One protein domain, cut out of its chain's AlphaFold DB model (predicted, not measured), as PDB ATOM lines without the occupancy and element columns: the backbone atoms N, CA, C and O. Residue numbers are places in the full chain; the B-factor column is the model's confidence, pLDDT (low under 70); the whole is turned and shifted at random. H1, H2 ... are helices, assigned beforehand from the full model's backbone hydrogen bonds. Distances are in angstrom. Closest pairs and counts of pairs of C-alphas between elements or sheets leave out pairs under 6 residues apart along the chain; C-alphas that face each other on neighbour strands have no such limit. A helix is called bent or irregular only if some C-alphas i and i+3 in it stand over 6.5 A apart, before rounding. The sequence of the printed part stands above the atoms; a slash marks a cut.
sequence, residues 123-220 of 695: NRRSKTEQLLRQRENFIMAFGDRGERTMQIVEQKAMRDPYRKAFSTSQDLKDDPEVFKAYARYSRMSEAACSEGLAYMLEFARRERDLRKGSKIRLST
ATOM      1  N   ASN A 123     145.203 194.702 126.040       39.47
ATOM      2  CA  ASN A 123     145.308 196.027 126.691       39.47
ATOM      3  C   ASN A 123     146.595 196.293 127.498       39.47
ATOM      4  O   ASN A 123     146.961 197.454 127.687       39.47
ATOM      5  N   ARG A 124     147.315 195.258 127.950       39.72
ATOM      6  CA  ARG A 124     148.689 195.408 128.487       39.72
ATOM      7  C   ARG A 124     149.748 195.009 127.463       39.72
ATOM      8  O   ARG A 124     150.831 195.592 127.480       39.72
ATOM      9  N   ARG A 125     149.418 194.106 126.533       47.00
ATOM     10  CA  ARG A 125     150.281 193.808 125.388       47.00
ATOM     11  C   ARG A 125     150.279 194.912 124.332       47.00
ATOM     12  O   ARG A 125     151.331 195.126 123.756       47.00
ATOM     13  N   SER A 126     149.219 195.715 124.179       62.88
ATOM     14  CA  SER A 126     149.123 196.794 123.171       62.88
ATOM     15  C   SER A 126     150.339 197.716 123.142       62.88
ATOM     16  O   SER A 126     150.918 197.893 122.082       62.88
ATOM     17  N   LYS A 127     150.779 198.273 124.279       64.62
ATOM     18  CA  LYS A 127     151.888 199.244 124.277       64.62
ATOM     19  C   LYS A 127     153.259 198.605 124.079       64.62
ATOM     20  O   LYS A 127     154.181 199.285 123.648       64.62
ATOM     21  N   THR A 128     153.439 197.342 124.457       69.12
ATOM     22  CA  THR A 128     154.715 196.633 124.256       69.12
ATOM     23  C   THR A 128     154.772 196.027 122.860       69.12
ATOM     24  O   THR A 128     155.779 196.181 122.190       69.12
ATOM     25  N   GLU A 129     153.680 195.442 122.372       69.19
ATOM     26  CA  GLU A 129     153.536 194.992 120.985       69.19
ATOM     27  C   GLU A 129     153.598 196.158 120.006       69.19
ATOM     28  O   GLU A 129     154.241 196.031 118.977       69.19
ATOM     29  N   GLN A 130     152.991 197.307 120.314       79.31
ATOM     30  CA  GLN A 130     153.137 198.513 119.499       79.31
ATOM     31  C   GLN A 130     154.598 198.965 119.454       79.31
ATOM     32  O   GLN A 130     155.075 199.307 118.379       79.31
ATOM     33  N   LEU A 131     155.326 198.893 120.576       82.44
ATOM     34  CA  LEU A 131     156.764 199.170 120.587       82.44
ATOM     35  C   LEU A 131     157.543 198.194 119.707       82.44
ATOM     36  O   LEU A 131     158.358 198.607 118.891       82.44
ATOM     37  N   LEU A 132     157.294 196.894 119.872       81.75
ATOM     38  CA  LEU A 132     157.975 195.856 119.104       81.75
ATOM     39  C   LEU A 132     157.657 195.981 117.613       81.75
ATOM     40  O   LEU A 132     158.569 195.899 116.803       81.75
ATOM     41  N   ARG A 133     156.411 196.302 117.250       83.25
ATOM     42  CA  ARG A 133     156.015 196.600 115.867       83.25
ATOM     43  C   ARG A 133     156.729 197.828 115.318       83.25
ATOM     44  O   ARG A 133     157.221 197.768 114.204       83.25
ATOM     45  N   GLN A 134     156.837 198.914 116.084       89.44
ATOM     46  CA  GLN A 134     157.588 200.108 115.666       89.44
ATOM     47  C   GLN A 134     159.071 199.785 115.418       89.44
ATOM     48  O   GLN A 134     159.653 200.227 114.427       89.44
ATOM     49  N   ARG A 135     159.674 198.958 116.282       92.19
ATOM     50  CA  ARG A 135     161.042 198.451 116.110       92.19
ATOM     51  C   ARG A 135     161.173 197.581 114.860       92.19
ATOM     52  O   ARG A 135     162.088 197.781 114.068       92.19
ATOM     53  N   GLU A 136     160.269 196.624 114.678       84.31
ATOM     54  CA  GLU A 136     160.251 195.711 113.532       84.31
ATOM     55  C   GLU A 136     160.014 196.454 112.218       84.31
ATOM     56  O   GLU A 136     160.716 196.191 111.252       84.31
ATOM     57  N   ASN A 137     159.106 197.430 112.180       86.75
ATOM     58  CA  ASN A 137     158.854 198.268 111.008       86.75
ATOM     59  C   ASN A 137     160.094 199.073 110.614       86.75
ATOM     60  O   ASN A 137     160.436 199.147 109.432       86.75
ATOM     61  N   PHE A 138     160.815 199.623 111.596       93.94
ATOM     62  CA  PHE A 138     162.091 200.287 111.348       93.94
ATOM     63  C   PHE A 138     163.137 199.314 110.780       93.94
ATOM     64  O   PHE A 138     163.797 199.622 109.788       93.94
ATOM     65  N   ILE A 139     163.278 198.121 111.366       90.06
ATOM     66  CA  ILE A 139     164.226 197.103 110.885       90.06
ATOM     67  C   ILE A 139     163.843 196.620 109.483       90.06
ATOM     68  O   ILE A 139     164.701 196.555 108.612       90.06
ATOM     69  N   MET A 140     162.565 196.352 109.218       84.81
ATOM     70  CA  MET A 140     162.082 195.938 107.897       84.81
ATOM     71  C   MET A 140     162.340 197.008 106.831       84.81
ATOM     72  O   MET A 140     162.707 196.669 105.709       84.81
ATOM     73  N   ALA A 141     162.195 198.292 107.172       89.81
ATOM     74  CA  ALA A 141     162.435 199.388 106.236       89.81
ATOM     75  C   ALA A 141     163.924 199.595 105.901       89.81
ATOM     76  O   ALA A 141     164.245 200.050 104.802       89.81
ATOM     77  N   PHE A 142     164.839 199.278 106.826       92.62
ATOM     78  CA  PHE A 142     166.266 199.611 106.695       92.62
ATOM     79  C   PHE A 142     167.223 198.398 106.737       92.62
ATOM     80  O   PHE A 142     168.443 198.579 106.651       92.62
ATOM     81  N   GLY A 143     166.692 197.177 106.847       88.38
ATOM     82  CA  GLY A 143     167.424 195.907 106.893       88.38
ATOM     83  C   GLY A 143     168.456 195.831 108.023       88.38
ATOM     84  O   GLY A 143     168.308 196.462 109.072       88.38
ATOM     85  N   ASP A 144     169.564 195.133 107.770       85.81
ATOM     86  CA  ASP A 144     170.678 194.946 108.715       85.81
ATOM     87  C   ASP A 144     171.230 196.266 109.274       85.81
ATOM     88  O   ASP A 144     171.718 196.341 110.403       85.81
ATOM     89  N   ARG A 145     171.178 197.345 108.481       88.19
ATOM     90  CA  ARG A 145     171.624 198.673 108.928       88.19
ATOM     91  C   ARG A 145     170.666 199.256 109.962       88.19
ATOM     92  O   ARG A 145     171.128 199.847 110.941       88.19
ATOM     93  N   GLY A 146     169.361 199.069 109.762       90.62
ATOM     94  CA  GLY A 146     168.329 199.421 110.733       90.62
ATOM     95  C   GLY A 146     168.511 198.668 112.044       90.62
ATOM     96  O   GLY A 146     168.548 199.288 113.105       90.62
ATOM     97  N   GLU A 147     168.737 197.356 111.967       86.31
ATOM     98  CA  GLU A 147     168.974 196.516 113.143       86.31
ATOM     99  C   GLU A 147     170.217 196.943 113.933       86.31
ATOM    100  O   GLU A 147     170.122 197.193 115.134       86.31
ATOM    101  N   ARG A 148     171.367 197.126 113.268       85.69
ATOM    102  CA  ARG A 148     172.589 197.616 113.935       85.69
ATOM    103  C   ARG A 148     172.382 198.980 114.583       85.69
ATOM    104  O   ARG A 148     172.902 199.236 115.663       85.69
ATOM    105  N   THR A 149     171.624 199.861 113.929       91.44
ATOM    106  CA  THR A 149     171.304 201.179 114.492       91.44
ATOM    107  C   THR A 149     170.465 201.030 115.759       91.44
ATOM    108  O   THR A 149     170.804 201.638 116.770       91.44
ATOM    109  N   MET A 150     169.421 200.196 115.728       90.75
ATOM    110  CA  MET A 150     168.580 199.926 116.896       90.75
ATOM    111  C   MET A 150     169.396 199.360 118.054       90.75
ATOM    112  O   MET A 150     169.328 199.904 119.147       90.75
ATOM    113  N   GLN A 151     170.259 198.374 117.803       84.75
ATOM    114  CA  GLN A 151     171.138 197.811 118.832       84.75
ATOM    115  C   GLN A 151     172.065 198.866 119.458       84.75
ATOM    116  O   GLN A 151     172.215 198.913 120.677       84.75
ATOM    117  N   ILE A 152     172.671 199.744 118.647       87.75
ATOM    118  CA  ILE A 152     173.545 200.820 119.147       87.75
ATOM    119  C   ILE A 152     172.752 201.806 120.013       87.75
ATOM    120  O   ILE A 152     173.225 202.202 121.081       87.75
ATOM    121  N   VAL A 153     171.561 202.216 119.570       87.81
ATOM    122  CA  VAL A 153     170.733 203.173 120.314       87.81
ATOM    123  C   VAL A 153     170.181 202.544 121.596       87.81
ATOM    124  O   VAL A 153     170.264 203.173 122.647       87.81
ATOM    125  N   GLU A 154     169.700 201.299 121.543       88.44
ATOM    126  CA  GLU A 154     169.256 200.521 122.707       88.44
ATOM    127  C   GLU A 154     170.386 200.393 123.737       88.44
ATOM    128  O   GLU A 154     170.178 200.683 124.912       88.44
ATOM    129  N   GLN A 155     171.612 200.061 123.313       83.75
ATOM    130  CA  GLN A 155     172.776 200.015 124.207       83.75
ATOM    131  C   GLN A 155     173.084 201.370 124.849       83.75
ATOM    132  O   GLN A 155     173.426 201.431 126.031       83.75
ATOM    133  N   LYS A 156     172.951 202.470 124.100       87.75
ATOM    134  CA  LYS A 156     173.158 203.822 124.637       87.75
ATOM    135  C   LYS A 156     172.070 204.217 125.628       87.75
ATOM    136  O   LYS A 156     172.408 204.742 126.685       87.75
ATOM    137  N   ALA A 157     170.811 203.910 125.325       86.19
ATOM    138  CA  ALA A 157     169.685 204.116 126.229       86.19
ATOM    139  C   ALA A 157     169.831 203.275 127.504       86.19
ATOM    140  O   ALA A 157     169.640 203.787 128.599       86.19
ATOM    141  N   MET A 158     170.260 202.015 127.391       82.25
ATOM    142  CA  MET A 158     170.556 201.171 128.551       82.25
ATOM    143  C   MET A 158     171.757 201.676 129.351       82.25
ATOM    144  O   MET A 158     171.790 201.503 130.561       82.25
ATOM    145  N   ARG A 159     172.770 202.294 128.738       79.12
ATOM    146  CA  ARG A 159     173.917 202.826 129.491       79.12
ATOM    147  C   ARG A 159     173.542 204.103 130.242       79.12
ATOM    148  O   ARG A 159     173.757 204.186 131.452       79.12
ATOM    149  N   ASP A 160     172.943 205.057 129.537       85.31
ATOM    150  CA  ASP A 160     172.539 206.354 130.073       85.31
ATOM    151  C   ASP A 160     171.150 206.774 129.553       85.31
ATOM    152  O   ASP A 160     171.033 207.506 128.563       85.31
ATOM    153  N   PRO A 161     170.072 206.343 130.231       87.94
ATOM    154  CA  PRO A 161     168.711 206.656 129.812       87.94
ATOM    155  C   PRO A 161     168.307 208.107 130.135       87.94
ATOM    156  O   PRO A 161     167.227 208.538 129.735       87.94
ATOM    157  N   TYR A 162     169.141 208.865 130.862       87.88
ATOM    158  CA  TYR A 162     168.910 210.274 131.205       87.88
ATOM    159  C   TYR A 162     169.627 211.248 130.264       87.88
ATOM    160  O   TYR A 162     169.442 212.459 130.400       87.88
ATOM    161  N   ARG A 163     170.403 210.742 129.296       89.50
ATOM    162  CA  ARG A 163     171.053 211.555 128.265       89.50
ATOM    163  C   ARG A 163     170.029 212.453 127.565       89.50
ATOM    164  O   ARG A 163     168.955 211.989 127.179       89.50
ATOM    165  N   LYS A 164     170.395 213.719 127.329       88.38
ATOM    166  CA  LYS A 164     169.538 214.715 126.655       88.38
ATOM    167  C   LYS A 164     169.005 214.224 125.302       88.38
ATOM    168  O   LYS A 164     167.868 214.498 124.964       88.38
ATOM    169  N   ALA A 165     169.761 213.406 124.573       89.56
ATOM    170  CA  ALA A 165     169.292 212.781 123.334       89.56
ATOM    171  C   ALA A 165     167.944 212.046 123.466       89.56
ATOM    172  O   ALA A 165     167.208 211.944 122.497       89.56
ATOM    173  N   PHE A 166     167.601 211.527 124.649       94.94
ATOM    174  CA  PHE A 166     166.378 210.756 124.876       94.94
ATOM    175  C   PHE A 166     165.227 211.569 125.496       94.94
ATOM    176  O   PHE A 166     164.222 210.981 125.913       94.94
ATOM    177  N   SER A 167     165.338 212.903 125.605       88.69
ATOM    178  CA  SER A 167     164.229 213.731 126.107       88.69
ATOM    179  C   SER A 167     163.147 213.961 125.066       88.69
ATOM    180  O   SER A 167     161.967 213.818 125.387       88.69
ATOM    181  N   THR A 168     163.529 214.300 123.838       93.19
ATOM    182  CA  THR A 168     162.583 214.620 122.768       93.19
ATOM    183  C   THR A 168     163.016 214.008 121.445       93.19
ATOM    184  O   THR A 168     164.185 213.688 121.234       93.19
ATOM    185  N   SER A 169     162.069 213.883 120.513       92.56
ATOM    186  CA  SER A 169     162.376 213.448 119.148       92.56
ATOM    187  C   SER A 169     163.377 214.369 118.465       92.56
ATOM    188  O   SER A 169     164.114 213.895 117.617       92.56
ATOM    189  N   GLN A 170     163.405 215.659 118.805       92.12
ATOM    190  CA  GLN A 170     164.333 216.609 118.203       92.12
ATOM    191  C   GLN A 170     165.749 216.429 118.759       92.12
ATOM    192  O   GLN A 170     166.684 216.281 117.979       92.12
ATOM    193  N   ASP A 171     165.893 216.291 120.081       91.81
ATOM    194  CA  ASP A 171     167.194 216.023 120.708       91.81
ATOM    195  C   ASP A 171     167.832 214.726 120.177       91.81
ATOM    196  O   ASP A 171     169.044 214.656 119.997       91.81
ATOM    197  N   LEU A 172     167.018 213.701 119.891       90.12
ATOM    198  CA  LEU A 172     167.501 212.429 119.348       90.12
ATOM    199  C   LEU A 172     167.985 212.550 117.896       90.12
ATOM    200  O   LEU A 172     168.918 211.854 117.502       90.12
ATOM    201  N   LYS A 173     167.349 213.417 117.097       90.69
ATOM    202  CA  LYS A 173     167.751 213.706 115.709       90.69
ATOM    203  C   LYS A 173     169.038 214.519 115.655       90.69
ATOM    204  O   LYS A 173     169.861 214.291 114.770       90.69
ATOM    205  N   ASP A 174     169.177 215.448 116.593       89.50
ATOM    206  CA  ASP A 174     170.267 216.416 116.641       89.50
ATOM    207  C   ASP A 174     171.519 215.863 117.337       89.50
ATOM    208  O   ASP A 174     172.576 216.485 117.256       89.50
ATOM    209  N   ASP A 175     171.437 214.696 117.990       88.50
ATOM    210  CA  ASP A 175     172.581 214.022 118.609       88.50
ATOM    211  C   ASP A 175     173.248 213.030 117.622       88.50
ATOM    212  O   ASP A 175     172.806 211.880 117.478       88.50
ATOM    213  N   PRO A 176     174.352 213.425 116.947       85.75
ATOM    214  CA  PRO A 176     175.041 212.572 115.983       85.75
ATOM    215  C   PRO A 176     175.788 211.416 116.645       85.75
ATOM    216  O   PRO A 176     176.168 210.468 115.953       85.75
ATOM    217  N   GLU A 177     176.024 211.463 117.957       79.88
ATOM    218  CA  GLU A 177     176.591 210.319 118.647       79.88
ATOM    219  C   GLU A 177     175.525 209.242 118.788       79.88
ATOM    220  O   GLU A 177     175.818 208.077 118.535       79.88
ATOM    221  N   VAL A 178     174.295 209.590 119.170       79.06
ATOM    222  CA  VAL A 178     173.230 208.605 119.395       79.06
ATOM    223  C   VAL A 178     172.611 208.134 118.082       79.06
ATOM    224  O   VAL A 178     172.533 206.924 117.879       79.06
ATOM    225  N   PHE A 179     172.251 209.036 117.159       86.75
ATOM    226  CA  PHE A 179     171.546 208.668 115.927       86.75
ATOM    227  C   PHE A 179     172.145 209.273 114.643       86.75
ATOM    228  O   PHE A 179     171.460 209.872 113.814       86.75
ATOM    229  N   LYS A 180     173.436 209.005 114.397       84.88
ATOM    230  CA  LYS A 180     174.208 209.487 113.228       84.88
ATOM    231  C   LYS A 180     173.530 209.319 111.857       84.88
ATOM    232  O   LYS A 180     173.776 210.096 110.940       84.88
ATOM    233  N   ALA A 181     172.727 208.269 111.682       88.00
ATOM    234  CA  ALA A 181     172.123 207.907 110.398       88.00
ATOM    235  C   ALA A 181     170.721 208.508 110.164       88.00
ATOM    236  O   ALA A 181     170.120 208.220 109.128       88.00
ATOM    237  N   TYR A 182     170.207 209.346 111.074       88.25
ATOM    238  CA  TYR A 182     168.834 209.856 111.008       88.25
ATOM    239  C   TYR A 182     168.501 210.540 109.673       88.25
ATOM    240  O   TYR A 182     167.567 210.129 108.986       88.25
ATOM    241  N   ALA A 183     169.309 211.521 109.249       88.44
ATOM    242  CA  ALA A 183     169.076 212.265 108.005       88.44
ATOM    243  C   ALA A 183     169.023 211.354 106.766       88.44
ATOM    244  O   ALA A 183     168.327 211.644 105.795       88.44
ATOM    245  N   ARG A 184     169.743 210.228 106.804       91.44
ATOM    246  CA  ARG A 184     169.737 209.228 105.737       91.44
ATOM    247  C   ARG A 184     168.467 208.378 105.766       91.44
ATOM    248  O   ARG A 184     167.863 208.189 104.716       91.44
ATOM    249  N   TYR A 185     168.069 207.867 106.930       94.06
ATOM    250  CA  TYR A 185     166.874 207.024 107.055       94.06
ATOM    251  C   TYR A 185     165.581 207.801 106.825       94.06
ATOM    252  O   TYR A 185     164.693 207.294 106.145       94.06
ATOM    253  N   SER A 186     165.515 209.049 107.291       93.75
ATOM    254  CA  SER A 186     164.367 209.931 107.064       93.75
ATOM    255  C   SER A 186     164.104 210.160 105.568       93.75
ATOM    256  O   SER A 186     162.969 210.058 105.117       93.75
ATOM    257  N   ARG A 187     165.163 210.332 104.757       94.12
ATOM    258  CA  ARG A 187     165.043 210.449 103.288       94.12
ATOM    259  C   ARG A 187     164.553 209.173 102.601       94.12
ATOM    260  O   ARG A 187     164.016 209.255 101.504       94.12
ATOM    261  N   MET A 188     164.798 208.006 103.193       94.06
ATOM    262  CA  MET A 188     164.406 206.716 102.616       94.06
ATOM    263  C   MET A 188     162.967 206.343 102.986       94.06
ATOM    264  O   MET A 188     162.219 205.880 102.132       94.06
ATOM    265  N   SER A 189     162.589 206.519 104.252       96.12
ATOM    266  CA  SER A 189     161.227 206.295 104.738       96.12
ATOM    267  C   SER A 189     160.999 207.119 106.000       96.12
ATOM    268  O   SER A 189     161.376 206.718 107.104       96.12
ATOM    269  N   GLU A 190     160.377 208.285 105.837       94.31
ATOM    270  CA  GLU A 190     160.062 209.183 106.947       94.31
ATOM    271  C   GLU A 190     159.139 208.503 107.970       94.31
ATOM    272  O   GLU A 190     159.392 208.571 109.173       94.31
ATOM    273  N   ALA A 191     158.135 207.756 107.493       93.62
ATOM    274  CA  ALA A 191     157.193 207.022 108.334       93.62
ATOM    275  C   ALA A 191     157.902 205.988 109.224       93.62
ATOM    276  O   ALA A 191     157.809 206.068 110.450       93.62
ATOM    277  N   ALA A 192     158.694 205.080 108.640       91.19
ATOM    278  CA  ALA A 192     159.417 204.072 109.419       91.19
ATOM    279  C   ALA A 192     160.445 204.713 110.364       91.19
ATOM    280  O   ALA A 192     160.632 204.257 111.489       91.19
ATOM    281  N   CYS A 193     161.087 205.807 109.940       93.69
ATOM    282  CA  CYS A 193     162.030 206.544 110.773       93.69
ATOM    283  C   CYS A 193     161.344 207.213 111.979       93.69
ATOM    284  O   CYS A 193     161.883 207.177 113.085       93.69
ATOM    285  N   SER A 194     160.141 207.763 111.793       92.81
ATOM    286  CA  SER A 194     159.336 208.342 112.876       92.81
ATOM    287  C   SER A 194     158.887 207.292 113.898       92.81
ATOM    288  O   SER A 194     158.974 207.533 115.103       92.81
ATOM    289  N   GLU A 195     158.506 206.096 113.439       90.69
ATOM    290  CA  GLU A 195     158.177 204.965 114.310       90.69
ATOM    291  C   GLU A 195     159.400 204.485 115.094       90.69
ATOM    292  O   GLU A 195     159.312 204.263 116.301       90.69
ATOM    293  N   GLY A 196     160.564 204.406 114.440       92.81
ATOM    294  CA  GLY A 196     161.819 204.072 115.104       92.81
ATOM    295  C   GLY A 196     162.208 205.075 116.192       92.81
ATOM    296  O   GLY A 196     162.610 204.667 117.278       92.81
ATOM    297  N   LEU A 197     162.034 206.380 115.948       94.06
ATOM    298  CA  LEU A 197     162.252 207.414 116.969       94.06
ATOM    299  C   LEU A 197     161.295 207.253 118.158       94.06
ATOM    300  O   LEU A 197     161.728 207.334 119.308       94.06
ATOM    301  N   ALA A 198     160.009 207.005 117.890       91.12
ATOM    302  CA  ALA A 198     159.012 206.784 118.935       91.12
ATOM    303  C   ALA A 198     159.371 205.568 119.806       91.12
ATOM    304  O   ALA A 198     159.319 205.657 121.035       91.12
ATOM    305  N   TYR A 199     159.816 204.475 119.178       94.81
ATOM    306  CA  TYR A 199     160.338 203.301 119.873       94.81
ATOM    307  C   TYR A 199     161.526 203.656 120.779       94.81
ATOM    308  O   TYR A 199     161.492 203.352 121.970       94.81
ATOM    309  N   MET A 200     162.553 204.329 120.246       93.56
ATOM    310  CA  MET A 200     163.784 204.648 120.983       93.56
ATOM    311  C   MET A 200     163.519 205.525 122.217       93.56
ATOM    312  O   MET A 200     164.065 205.268 123.292       93.56
ATOM    313  N   LEU A 201     162.658 206.541 122.090       92.88
ATOM    314  CA  LEU A 201     162.297 207.429 123.203       92.88
ATOM    315  C   LEU A 201     161.500 206.705 124.286       92.88
ATOM    316  O   LEU A 201     161.762 206.877 125.478       92.88
ATOM    317  N   GLU A 202     160.528 205.889 123.884       89.75
ATOM    318  CA  GLU A 202     159.699 205.132 124.816       89.75
ATOM    319  C   GLU A 202     160.506 204.025 125.506       89.75
ATOM    320  O   GLU A 202     160.330 203.800 126.703       89.75
ATOM    321  N   PHE A 203     161.449 203.393 124.800       89.88
ATOM    322  CA  PHE A 203     162.411 202.457 125.380       89.88
ATOM    323  C   PHE A 203     163.269 203.141 126.455       89.88
ATOM    324  O   PHE A 203     163.295 202.697 127.603       89.88
ATOM    325  N   ALA A 204     163.878 204.290 126.139       89.69
ATOM    326  CA  ALA A 204     164.658 205.062 127.107       89.69
ATOM    327  C   ALA A 204     163.808 205.574 128.288       89.69
ATOM    328  O   ALA A 204     164.274 205.629 129.426       89.69
ATOM    329  N   ARG A 205     162.538 205.938 128.058       89.31
ATOM    330  CA  ARG A 205     161.593 206.306 129.127       89.31
ATOM    331  C   ARG A 205     161.323 205.135 130.070       89.31
ATOM    332  O   ARG A 205     161.404 205.324 131.279       89.31
ATOM    333  N   ARG A 206     161.062 203.938 129.538       85.25
ATOM    334  CA  ARG A 206     160.852 202.731 130.355       85.25
ATOM    335  C   ARG A 206     162.090 202.380 131.173       85.25
ATOM    336  O   ARG A 206     161.949 202.076 132.351       85.25
ATOM    337  N   GLU A 207     163.284 202.516 130.603       84.19
ATOM    338  CA  GLU A 207     164.536 202.340 131.350       84.19
ATOM    339  C   GLU A 207     164.704 203.376 132.476       84.19
ATOM    340  O   GLU A 207     165.100 203.025 133.592       84.19
ATOM    341  N   ARG A 208     164.335 204.648 132.251       86.56
ATOM    342  CA  ARG A 208     164.288 205.654 133.332       86.56
ATOM    343  C   ARG A 208     163.302 205.261 134.422       86.56
ATOM    344  O   ARG A 208     163.656 205.330 135.595       86.56
ATOM    345  N   ASP A 209     162.089 204.864 134.053       75.19
ATOM    346  CA  ASP A 209     161.034 204.507 135.003       75.19
ATOM    347  C   ASP A 209     161.426 203.278 135.835       75.19
ATOM    348  O   ASP A 209     161.219 203.274 137.049       75.19
ATOM    349  N   LEU A 210     162.085 202.286 135.222       72.62
ATOM    350  CA  LEU A 210     162.668 201.139 135.921       72.62
ATOM    351  C   LEU A 210     163.715 201.593 136.945       72.62
ATOM    352  O   LEU A 210     163.605 201.263 138.126       72.62
ATOM    353  N   ARG A 211     164.676 202.433 136.539       76.19
ATOM    354  CA  ARG A 211     165.716 202.954 137.446       76.19
ATOM    355  C   ARG A 211     165.150 203.831 138.562       76.19
ATOM    356  O   ARG A 211     165.600 203.728 139.702       76.19
ATOM    357  N   LYS A 212     164.156 204.676 138.266       72.62
ATOM    358  CA  LYS A 212     163.447 205.496 139.263       72.62
ATOM    359  C   LYS A 212     162.672 204.624 140.242       72.62
ATOM    360  O   LYS A 212     162.757 204.866 141.439       72.62
ATOM    361  N   GLY A 213     161.969 203.601 139.761       59.03
ATOM    362  CA  GLY A 213     161.252 202.644 140.603       59.03
ATOM    363  C   GLY A 213     162.183 201.919 141.575       59.03
ATOM    364  O   GLY A 213     161.861 201.795 142.757       59.03
ATOM    365  N   SER A 214     163.371 201.518 141.116       56.94
ATOM    366  CA  SER A 214     164.402 200.937 141.979       56.94
ATOM    367  C   SER A 214     164.987 201.955 142.969       56.94
ATOM    368  O   SER A 214     165.201 201.602 144.125       56.94
ATOM    369  N   LYS A 215     165.195 203.220 142.565       59.00
ATOM    370  CA  LYS A 215     165.717 204.295 143.435       59.00
ATOM    371  C   LYS A 215     164.716 204.731 144.516       59.00
ATOM    372  O   LYS A 215     165.101 204.880 145.668       59.00
ATOM    373  N   ILE A 216     163.434 204.883 144.175       51.31
ATOM    374  CA  ILE A 216     162.376 205.295 145.114       51.31
ATOM    375  C   ILE A 216     162.177 204.237 146.203       51.31
ATOM    376  O   ILE A 216     162.061 204.580 147.373       51.31
ATOM    377  N   ARG A 217     162.216 202.946 145.847       47.19
ATOM    378  CA  ARG A 217     162.101 201.843 146.817       47.19
ATOM    379  C   ARG A 217     163.273 201.764 147.798       47.19
ATOM    380  O   ARG A 217     163.104 201.191 148.869       47.19
ATOM    381  N   LEU A 218     164.426 202.333 147.443       43.56
ATOM    382  CA  LEU A 218     165.563 202.505 148.351       43.56
ATOM    383  C   LEU A 218     165.379 203.724 149.264       43.56
ATOM    384  O   LEU A 218     165.704 203.646 150.443       43.56
ATOM    385  N   SER A 219     164.831 204.834 148.755       44.50
ATOM    386  CA  SER A 219     164.620 206.049 149.555       44.50
ATOM    387  C   SER A 219     163.412 205.979 150.498       44.50
ATOM    388  O   SER A 219     163.391 206.692 151.491       44.50
ATOM    389  N   THR A 220     162.408 205.138 150.220       39.50
ATOM    390  CA  THR A 220     161.195 204.981 151.054       39.50
ATOM    391  C   THR A 220     161.340 203.963 152.195       39.50
ATOM    392  O   THR A 220     160.337 203.533 152.762       39.50
TER     393      THR A 220
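Overview. This is residues 123 to 220 of the 695 residues of an uncharacterized protein of Kwoniella dejecticola CBS 10117 (UniProt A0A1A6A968). Bent helix H1 folds back as two arms packing on long H5, whose residues 212 to 219 stick out. Short H2 and H4 pack on H5, H3 on arm H1b. The printed part has 98 residues with five named helices, H1 to H5 in order along the chain, which hold 84 of them, and no named strand; its class is all helix, and it is compact, with a radius of gyration of the C-alphas of 14.0 A and spans of 49 by 33 by 20 A.

Along the chain. H1, residues 123 to 159, assigned as one helix by its hydrogen bonds, is bent: C-alphas 141 and 144 are 9.7 A apart. H1a, 123 to 141, begins at (145.308, 196.027, 126.691) and is irregular, C-alphas 124 and 127 being 6.53 A apart; H1b is 144 to 159. H2 is 169 to 174, H3 176 to 179, H4 182 to 188; H5, 190 to 219, runs 43.0 A to C-alpha 219 at (164.620, 206.049, 149.555).

Arrangement. H5, the hub, touches H1a with residues 192 to 202 alone, at a steep tilt of 45 degrees, opposite ways; the closest C-alphas, Phe 138 and Ala 192, are 5.0 A apart. Every O i to N i+4 pair is within hydrogen-bond range in H1b, H2 and H5, 13 of 15 in H1a, 2 of 3 in H4; H3 is too short.

Size, cuts and confidence. The printed part has no cut and no long link. pLDDT is under 70 at residues 123 to 129 and 213 to 220.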